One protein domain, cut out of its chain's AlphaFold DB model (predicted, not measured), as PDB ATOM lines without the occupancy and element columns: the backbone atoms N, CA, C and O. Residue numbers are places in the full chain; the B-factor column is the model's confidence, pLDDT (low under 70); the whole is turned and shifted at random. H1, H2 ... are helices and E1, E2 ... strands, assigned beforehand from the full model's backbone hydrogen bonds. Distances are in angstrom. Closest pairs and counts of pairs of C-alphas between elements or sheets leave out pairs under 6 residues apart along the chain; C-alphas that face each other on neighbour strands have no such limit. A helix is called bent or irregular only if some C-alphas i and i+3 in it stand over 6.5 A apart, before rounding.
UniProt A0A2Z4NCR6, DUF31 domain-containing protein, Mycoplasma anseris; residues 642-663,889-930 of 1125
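This is residues 642 to 663 and 889 to 930 of the 1125 residues of the protein "DUF31 domain-containing protein" of Mycoplasma anseris (UniProt A0A2Z4NCR6). Two helices of similar length, H2 and H3, run side by side in opposite directions, joined at one end by a loop that holds the short strand E1. The short helix H1 lies loosely near H3, and the stretch from 651 to 663 leads from it away to a cut at Asn 663. The printed part has 64 residues, with three named helices and one named strand in the order H1, H2, E1, H3; the class is mostly helix. It is only just compact, close to loose, with a radius of gyration of the C-alphas of 12.3 A, and the C-alphas span 36 by 25 by 25 A along their three main axes.

H1, residues 642 to 650, touches no helix, but it is near H3, residues 916 to 928, with 7 pairs of C-alphas within 10 A. H1 is apart from H2, residues 889 to 902. H2 and H3 are close but not clearly touching: their closest C-alphas, those of Gln 897 and Leu 922, are 7.8 A apart. Their lines stand at a shallow tilt of 4 degrees, opposite ways. E1, residues 908 to 912, pairs with no named strand. The closest C-alphas of H2 and E1, those of Asn 902 and Thr 912, are 5.5 A apart. E1 is apart from H1 and also from H3. Every O i to N i+4 pair is within hydrogen-bond range in H1 and H3, against 8 of 10 in H2.

H1 begins at C-alpha 642, at (72.608, 105.959, 197.528), and its first and last C-alphas are 12.2 A apart. After the cut, H2 begins at C-alpha 889, at (53.492, 119.216, 209.296), and measures 18.7 A from first to last C-alpha. H2 is only just irregular: C-alphas 896 and 899 are 6.53 A apart, and its line is a rough one. E1 measures 8.2 A. H3 measures 18.6 A and ends at C-alpha 928, at (51.485, 121.070, 198.553).

The two C-alphas farthest apart, those of Asn 663 and Asn 907, are 39.4 A apart. Residues 664 to 888 are not printed, and C-alphas 663 and 889 are 20.4 A apart across this cut, which lies in the link from H1 to H2. Of the links that are printed whole, H2 to E1 and E1 to H3 are tight. Residues 651 to 663 hold no named element. The mean pLDDT of the printed part is 87.5; residues 906 to 909 are under 70.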
ATOM      1  N   SER A 642      71.769 105.285 198.534       91.50
ATOM      2  CA  SER A 642      72.608 105.959 197.528       91.50
ATOM      3  C   SER A 642      71.782 106.295 196.295       91.50
ATOM      4  O   SER A 642      71.684 107.458 195.937       91.50
ATOM      5  N   GLU A 643      71.084 105.309 195.723       92.50
ATOM      6  CA  GLU A 643      70.273 105.498 194.511       92.50
ATOM      7  C   GLU A 643      69.161 106.549 194.701       92.50
ATOM      8  O   GLU A 643      68.786 107.231 193.749       92.50
ATOM      9  N   VAL A 644      68.653 106.722 195.929       91.75
ATOM     10  CA  VAL A 644      67.724 107.809 196.288       91.75
ATOM     11  C   VAL A 644      68.409 109.181 196.234       91.75
ATOM     12  O   VAL A 644      67.861 110.111 195.643       91.75
ATOM     13  N   GLU A 645      69.597 109.324 196.826       92.94
ATOM     14  CA  GLU A 645      70.383 110.567 196.790       92.94
ATOM     15  C   GLU A 645      70.858 110.905 195.370       92.94
ATOM     16  O   GLU A 645      70.696 112.041 194.921       92.94
ATOM     17  N   ASP A 646      71.347 109.908 194.630       94.81
ATOM     18  CA  ASP A 646      71.737 110.018 193.225       94.81
ATOM     19  C   ASP A 646      70.543 110.450 192.352       94.81
ATOM     20  O   ASP A 646      70.688 111.292 191.463       94.81
ATOM     21  N   TYR A 647      69.331 109.948 192.625       94.19
ATOM     22  CA  TYR A 647      68.125 110.375 191.912       94.19
ATOM     23  C   TYR A 647      67.753 111.838 192.206       94.19
ATOM     24  O   TYR A 647      67.476 112.579 191.262       94.19
ATOM     25  N   TYR A 648      67.809 112.298 193.465       93.69
ATOM     26  CA  TYR A 648      67.607 113.722 193.785       93.69
ATOM     27  C   TYR A 648      68.687 114.619 193.153       93.69
ATOM     28  O   TYR A 648      68.364 115.685 192.632       93.69
ATOM     29  N   ALA A 649      69.955 114.193 193.156       93.00
ATOM     30  CA  ALA A 649      71.062 114.957 192.576       93.00
ATOM     31  C   ALA A 649      70.919 115.151 191.055       93.00
ATOM     32  O   ALA A 649      71.218 116.227 190.540       93.00
ATOM     33  N   ASN A 650      70.417 114.134 190.345       94.50
ATOM     34  CA  ASN A 650      70.164 114.201 188.903       94.50
ATOM     35  C   ASN A 650      68.836 114.898 188.532       94.50
ATOM     36  O   ASN A 650      68.641 115.237 187.367       94.50
ATOM     37  N   ASN A 651      67.931 115.136 189.491       93.81
ATOM     38  CA  ASN A 651      66.612 115.740 189.259       93.81
ATOM     39  C   ASN A 651      66.359 116.922 190.228       93.81
ATOM     40  O   ASN A 651      65.485 116.839 191.094       93.81
ATOM     41  N   PRO A 652      67.097 118.047 190.111       90.69
ATOM     42  CA  PRO A 652      67.069 119.151 191.086       90.69
ATOM     43  C   PRO A 652      65.736 119.923 191.160       90.69
ATOM     44  O   PRO A 652      65.537 120.737 192.063       90.69
ATOM     45  N   ASN A 653      64.823 119.682 190.217       89.75
ATOM     46  CA  ASN A 653      63.441 120.166 190.223       89.75
ATOM     47  C   ASN A 653      62.514 119.360 191.156       89.75
ATOM     48  O   ASN A 653      61.416 119.822 191.462       89.75
ATOM     49  N   ILE A 654      62.931 118.170 191.599       93.38
ATOM     50  CA  ILE A 654      62.193 117.354 192.566       93.38
ATOM     51  C   ILE A 654      62.437 117.917 193.970       93.38
ATOM     52  O   ILE A 654      63.568 118.197 194.375       93.38
ATOM     53  N   THR A 655      61.357 118.102 194.725       92.81
ATOM     54  CA  THR A 655      61.418 118.612 196.097       92.81
ATOM     55  C   THR A 655      61.810 117.488 197.051       92.81
ATOM     56  O   THR A 655      61.187 116.427 197.061       92.81
ATOM     57  N   LYS A 656      62.839 117.726 197.865       92.00
ATOM     58  CA  LYS A 656      63.375 116.795 198.862       92.00
ATOM     59  C   LYS A 656      63.035 117.284 200.268       92.00
ATOM     60  O   LYS A 656      63.124 118.478 200.539       92.00
ATOM     61  N   PHE A 657      62.718 116.372 201.194       90.88
ATOM     62  CA  PHE A 657      62.512 116.744 202.600       90.88
ATOM     63  C   PHE A 657      63.836 117.182 203.247       90.88
ATOM     64  O   PHE A 657      64.656 116.365 203.676       90.88
ATOM     65  N   ASN A 658      64.052 118.494 203.296       84.88
ATOM     66  CA  ASN A 658      65.310 119.127 203.665       84.88
ATOM     67  C   ASN A 658      65.401 119.383 205.181       84.88
ATOM     68  O   ASN A 658      65.351 120.522 205.640       84.88
ATOM     69  N   ASN A 659      65.514 118.307 205.968       88.19
ATOM     70  CA  ASN A 659      65.605 118.366 207.432       88.19
ATOM     71  C   ASN A 659      66.940 118.982 207.897       88.19
ATOM     72  O   ASN A 659      67.938 118.279 208.069       88.19
ATOM     73  N   GLN A 660      66.960 120.298 208.086       89.56
ATOM     74  CA  GLN A 660      68.160 121.068 208.397       89.56
ATOM     75  C   GLN A 660      68.488 121.052 209.905       89.56
ATOM     76  O   GLN A 660      67.584 121.099 210.745       89.56
ATOM     77  N   PRO A 661      69.779 121.006 210.287       89.38
ATOM     78  CA  PRO A 661      70.194 121.210 211.669       89.38
ATOM     79  C   PRO A 661      70.032 122.682 212.072       89.38
ATOM     80  O   PRO A 661      70.097 123.582 211.236       89.38
ATOM     81  N   ARG A 662      69.894 122.931 213.379       87.56
ATOM     82  CA  ARG A 662      69.834 124.288 213.943       87.56
ATOM     83  C   ARG A 662      71.066 125.127 213.580       87.56
ATOM     84  O   ARG A 662      72.208 124.671 213.705       87.56
ATOM     85  N   ASN A 663      70.834 126.368 213.175       87.88
ATOM     86  CA  ASN A 663      71.871 127.332 212.858       87.88
ATOM     87  C   ASN A 663      72.487 127.882 214.154       87.88
ATOM     88  O   ASN A 663      71.883 128.688 214.862       87.88
ATOM     89  N   THR A 889      53.278 119.543 210.712       91.25
ATOM     90  CA  THR A 889      53.492 119.216 209.296       91.25
ATOM     91  C   THR A 889      54.853 118.550 209.079       91.25
ATOM     92  O   THR A 889      54.937 117.455 208.517       91.25
ATOM     93  N   THR A 890      55.933 119.144 209.598       93.38
ATOM     94  CA  THR A 890      57.287 118.613 209.382       93.38
ATOM     95  C   THR A 890      57.579 117.331 210.170       93.38
ATOM     96  O   THR A 890      58.338 116.491 209.687       93.38
ATOM     97  N   THR A 891      56.980 117.120 211.352       91.00
ATOM     98  CA  THR A 891      57.081 115.832 212.070       91.00
ATOM     99  C   THR A 891      56.241 114.748 211.397       91.00
ATOM    100  O   THR A 891      56.706 113.612 211.298       91.00
ATOM    101  N   TYR A 892      55.030 115.071 210.926       87.94
ATOM    102  CA  TYR A 892      54.133 114.127 210.257       87.94
ATOM    103  C   TYR A 892      54.815 113.505 209.033       87.94
ATOM    104  O   TYR A 892      54.947 112.284 208.962       87.94
ATOM    105  N   ILE A 893      55.326 114.349 208.133       90.00
ATOM    106  CA  ILE A 893      56.031 113.942 206.908       90.00
ATOM    107  C   ILE A 893      57.275 113.108 207.253       90.00
ATOM    108  O   ILE A 893      57.465 111.997 206.749       90.00
ATOM    109  N   TYR A 894      58.100 113.586 208.191       91.06
ATOM    110  CA  TYR A 894      59.313 112.875 208.591       91.06
ATOM    111  C   TYR A 894      59.032 111.485 209.185       91.06
ATOM    112  O   TYR A 894      59.698 110.513 208.826       91.06
ATOM    113  N   ASN A 895      58.046 111.362 210.075       85.44
ATOM    114  CA  ASN A 895      57.746 110.093 210.735       85.44
ATOM    115  C   ASN A 895      56.990 109.118 209.821       85.44
ATOM    116  O   ASN A 895      57.341 107.941 209.770       85.44
ATOM    117  N   ASN A 896      55.962 109.588 209.109       81.75
ATOM    118  CA  ASN A 896      55.040 108.712 208.383       81.75
ATOM    119  C   ASN A 896      55.520 108.346 206.975       81.75
ATOM    120  O   ASN A 896      55.124 107.294 206.473       81.75
ATOM    121  N   GLN A 897      56.389 109.157 206.363       86.12
ATOM    122  CA  GLN A 897      56.956 108.897 205.037       86.12
ATOM    123  C   GLN A 897      58.458 108.614 205.144       86.12
ATOM    124  O   GLN A 897      58.872 107.477 204.931       86.12
ATOM    125  N   ILE A 898      59.281 109.586 205.563       88.94
ATOM    126  CA  ILE A 898      60.756 109.463 205.504       88.94
ATOM    127  C   ILE A 898      61.284 108.279 206.328       88.94
ATOM    128  O   ILE A 898      61.999 107.431 205.794       88.94
ATOM    129  N   LEU A 899      60.928 108.178 207.615       86.81
ATOM    130  CA  LEU A 899      61.351 107.046 208.451       86.81
ATOM    131  C   LEU A 899      60.772 105.716 207.947       86.81
ATOM    132  O   LEU A 899      61.480 104.710 207.920       86.81
ATOM    133  N   ASN A 900      59.512 105.711 207.507       85.19
ATOM    134  CA  ASN A 900      58.853 104.506 207.007       85.19
ATOM    135  C   ASN A 900      59.458 103.976 205.700       85.19
ATOM    136  O   ASN A 900      59.508 102.755 205.530       85.19
ATOM    137  N   TYR A 901      59.938 104.856 204.815       85.81
ATOM    138  CA  TYR A 901      60.603 104.481 203.567       85.81
ATOM    139  C   TYR A 901      62.082 104.127 203.769       85.81
ATOM    140  O   TYR A 901      62.546 103.163 203.167       85.81
ATOM    141  N   ASN A 902      62.789 104.821 204.671       85.12
ATOM    142  CA  ASN A 902      64.178 104.511 205.043       85.12
ATOM    143  C   ASN A 902      64.342 103.147 205.738       85.12
ATOM    144  O   ASN A 902      65.447 102.605 205.752       85.12
ATOM    145  N   ASN A 903      63.278 102.595 206.331       82.88
ATOM    146  CA  ASN A 903      63.302 101.251 206.905       82.88
ATOM    147  C   ASN A 903      63.677 100.206 205.840       82.88
ATOM    148  O   ASN A 903      63.104 100.184 204.746       82.88
ATOM    149  N   SER A 904      64.595  99.304 206.192       78.62
ATOM    150  CA  SER A 904      64.987  98.185 205.336       78.62
ATOM    151  C   SER A 904      63.828  97.216 205.081       78.62
ATOM    152  O   SER A 904      62.821  97.180 205.800       78.62
ATOM    153  N   ILE A 905      63.970  96.429 204.016       76.94
ATOM    154  CA  ILE A 905      63.014  95.386 203.638       76.94
ATOM    155  C   ILE A 905      63.492  94.046 204.196       76.94
ATOM    156  O   ILE A 905      64.679  93.714 204.144       76.94
ATOM    157  N   ASN A 906      62.560  93.246 204.718       65.88
ATOM    158  CA  ASN A 906      62.865  91.888 205.160       65.88
ATOM    159  C   ASN A 906      63.483  91.099 203.993       65.88
ATOM    160  O   ASN A 906      62.921  91.065 202.902       65.88
ATOM    161  N   ASN A 907      64.620  90.447 204.241       58.47
ATOM    162  CA  ASN A 907      65.430  89.705 203.263       58.47
ATOM    163  C   ASN A 907      66.268  90.550 202.273       58.47
ATOM    164  O   ASN A 907      66.884  89.973 201.381       58.47
ATOM    165  N   SER A 908      66.392  91.876 202.444       61.81
ATOM    166  CA  SER A 908      67.418  92.667 201.738       61.81
ATOM    167  C   SER A 908      68.058  93.724 202.643       61.81
ATOM    168  O   SER A 908      67.445  94.731 202.985       61.81
ATOM    169  N   THR A 909      69.324  93.517 203.018       63.78
ATOM    170  CA  THR A 909      70.059  94.406 203.940       63.78
ATOM    171  C   THR A 909      70.384  95.778 203.354       63.78
ATOM    172  O   THR A 909      70.622  96.716 204.111       63.78
ATOM    173  N   ASN A 910      70.408  95.897 202.022       75.81
ATOM    174  CA  ASN A 910      70.912  97.081 201.318       75.81
ATOM    175  C   ASN A 910      69.806  97.870 200.595       75.81
ATOM    176  O   ASN A 910      70.084  98.944 200.062       75.81
ATOM    177  N   LYS A 911      68.567  97.356 200.564       79.31
ATOM    178  CA  LYS A 911      67.410  98.029 199.960       79.31
ATOM    179  C   LYS A 911      66.493  98.621 201.024       79.31
ATOM    180  O   LYS A 911      66.321  98.080 202.117       79.31
ATOM    181  N   THR A 912      65.878  99.733 200.655       87.12
ATOM    182  CA  THR A 912      64.892 100.480 201.434       87.12
ATOM    183  C   THR A 912      63.580 100.531 200.665       87.12
ATOM    184  O   THR A 912      63.556 100.301 199.457       87.12
ATOM    185  N   LYS A 913      62.469 100.863 201.327       88.12
ATOM    186  CA  LYS A 913      61.141 100.870 200.689       88.12
ATOM    187  C   LYS A 913      60.933 102.044 199.719       88.12
ATOM    188  O   LYS A 913      59.807 102.227 199.251       88.12
ATOM    189  N   TRP A 914      61.961 102.845 199.434       91.25
ATOM    190  CA  TRP A 914      61.934 103.892 198.416       91.25
ATOM    191  C   TRP A 914      61.824 103.317 197.002       91.25
ATOM    192  O   TRP A 914      62.443 102.311 196.672       91.25
ATOM    193  N   THR A 915      61.069 104.008 196.154       92.06
ATOM    194  CA  THR A 915      61.007 103.809 194.701       92.06
ATOM    195  C   THR A 915      60.941 105.183 194.038       92.06
ATOM    196  O   THR A 915      60.599 106.169 194.700       92.06
ATOM    197  N   ILE A 916      61.205 105.268 192.731       91.31
ATOM    198  CA  ILE A 916      61.082 106.528 191.973       91.31
ATOM    199  C   ILE A 916      59.669 107.124 192.112       91.31
ATOM    200  O   ILE A 916      59.522 108.336 192.277       91.31
ATOM    201  N   ASN A 917      58.632 106.281 192.133       90.31
ATOM    202  CA  ASN A 917      57.250 106.723 192.333       90.31
ATOM    203  C   ASN A 917      57.051 107.392 193.704       90.31
ATOM    204  O   ASN A 917      56.570 108.518 193.747       90.31
ATOM    205  N   LYS A 918      57.542 106.790 194.797       92.06
ATOM    206  CA  LYS A 918      57.439 107.365 196.156       92.06
ATOM    207  C   LYS A 918      58.213 108.670 196.334       92.06
ATOM    208  O   LYS A 918      57.792 109.531 197.099       92.06
ATOM    209  N   ILE A 919      59.332 108.839 195.624       92.81
ATOM    210  CA  ILE A 919      60.064 110.116 195.595       92.81
ATOM    211  C   ILE A 919      59.210 111.202 194.917       92.81
ATOM    212  O   ILE A 919      59.095 112.314 195.431       92.81
ATOM    213  N   ASN A 920      58.565 110.875 193.795       92.44
ATOM    214  CA  ASN A 920      57.707 111.807 193.060       92.44
ATOM    215  C   ASN A 920      56.360 112.084 193.759       92.44
ATOM    216  O   ASN A 920      55.828 113.186 193.635       92.44
ATOM    217  N   GLU A 921      55.813 111.120 194.502       91.81
ATOM    218  CA  GLU A 921      54.652 111.296 195.386       91.81
ATOM    219  C   GLU A 921      54.989 112.271 196.517       91.81
ATOM    220  O   GLU A 921      54.378 113.338 196.600       91.81
ATOM    221  N   LEU A 922      56.045 111.984 197.288       92.56
ATOM    222  CA  LEU A 922      56.516 112.870 198.351       92.56
ATOM    223  C   LEU A 922      56.837 114.273 197.821       92.56
ATOM    224  O   LEU A 922      56.463 115.259 198.444       92.56
ATOM    225  N   SER A 923      57.495 114.403 196.666       93.94
ATOM    226  CA  SER A 923      57.799 115.720 196.090       93.94
ATOM    227  C   SER A 923      56.547 116.558 195.813       93.94
ATOM    228  O   SER A 923      56.630 117.786 195.861       93.94
ATOM    229  N   LYS A 924      55.400 115.934 195.510       91.62
ATOM    230  CA  LYS A 924      54.119 116.639 195.353       91.62
ATOM    231  C   LYS A 924      53.545 117.020 196.714       91.62
ATOM    232  O   LYS A 924      53.114 118.153 196.886       91.62
ATOM    233  N   GLU A 925      53.588 116.118 197.691       89.81
ATOM    234  CA  GLU A 925      53.131 116.393 199.061       89.81
ATOM    235  C   GLU A 925      53.941 117.517 199.726       89.81
ATOM    236  O   GLU A 925      53.361 118.405 200.345       89.81
ATOM    237  N   LEU A 926      55.264 117.546 199.529       91.44
ATOM    238  CA  LEU A 926      56.142 118.624 199.991       91.44
ATOM    239  C   LEU A 926      55.815 119.958 199.318       91.44
ATOM    240  O   LEU A 926      55.773 120.977 200.001       91.44
ATOM    241  N   ALA A 927      55.553 119.971 198.007       89.06
ATOM    242  CA  ALA A 927      55.142 121.182 197.299       89.06
ATOM    243  C   ALA A 927      53.764 121.690 197.772       89.06
ATOM    244  O   ALA A 927      53.595 122.893 197.982       89.06
ATOM    245  N   ASN A 928      52.817 120.776 198.013       86.69
ATOM    246  CA  ASN A 928      51.485 121.070 198.553       86.69
ATOM    247  C   ASN A 928      51.536 121.578 200.005       86.69
ATOM    248  O   ASN A 928      50.734 122.425 200.375       86.69
ATOM    249  N   ALA A 929      52.488 121.098 200.811       87.62
ATOM    250  CA  ALA A 929      52.790 121.600 202.156       87.62
ATOM    251  C   ALA A 929      53.787 122.782 202.156       87.62
ATOM    252  O   ALA A 929      54.280 123.184 203.208       87.62
ATOM    253  N   HIS A 930      54.124 123.317 200.975       86.50
ATOM    254  CA  HIS A 930      55.027 124.456 200.756       86.50
ATOM    255  C   HIS A 930      56.459 124.297 201.319       86.50
ATOM    256  O   HIS A 930      57.175 125.275 201.538       86.50
TER     257      HIS A 930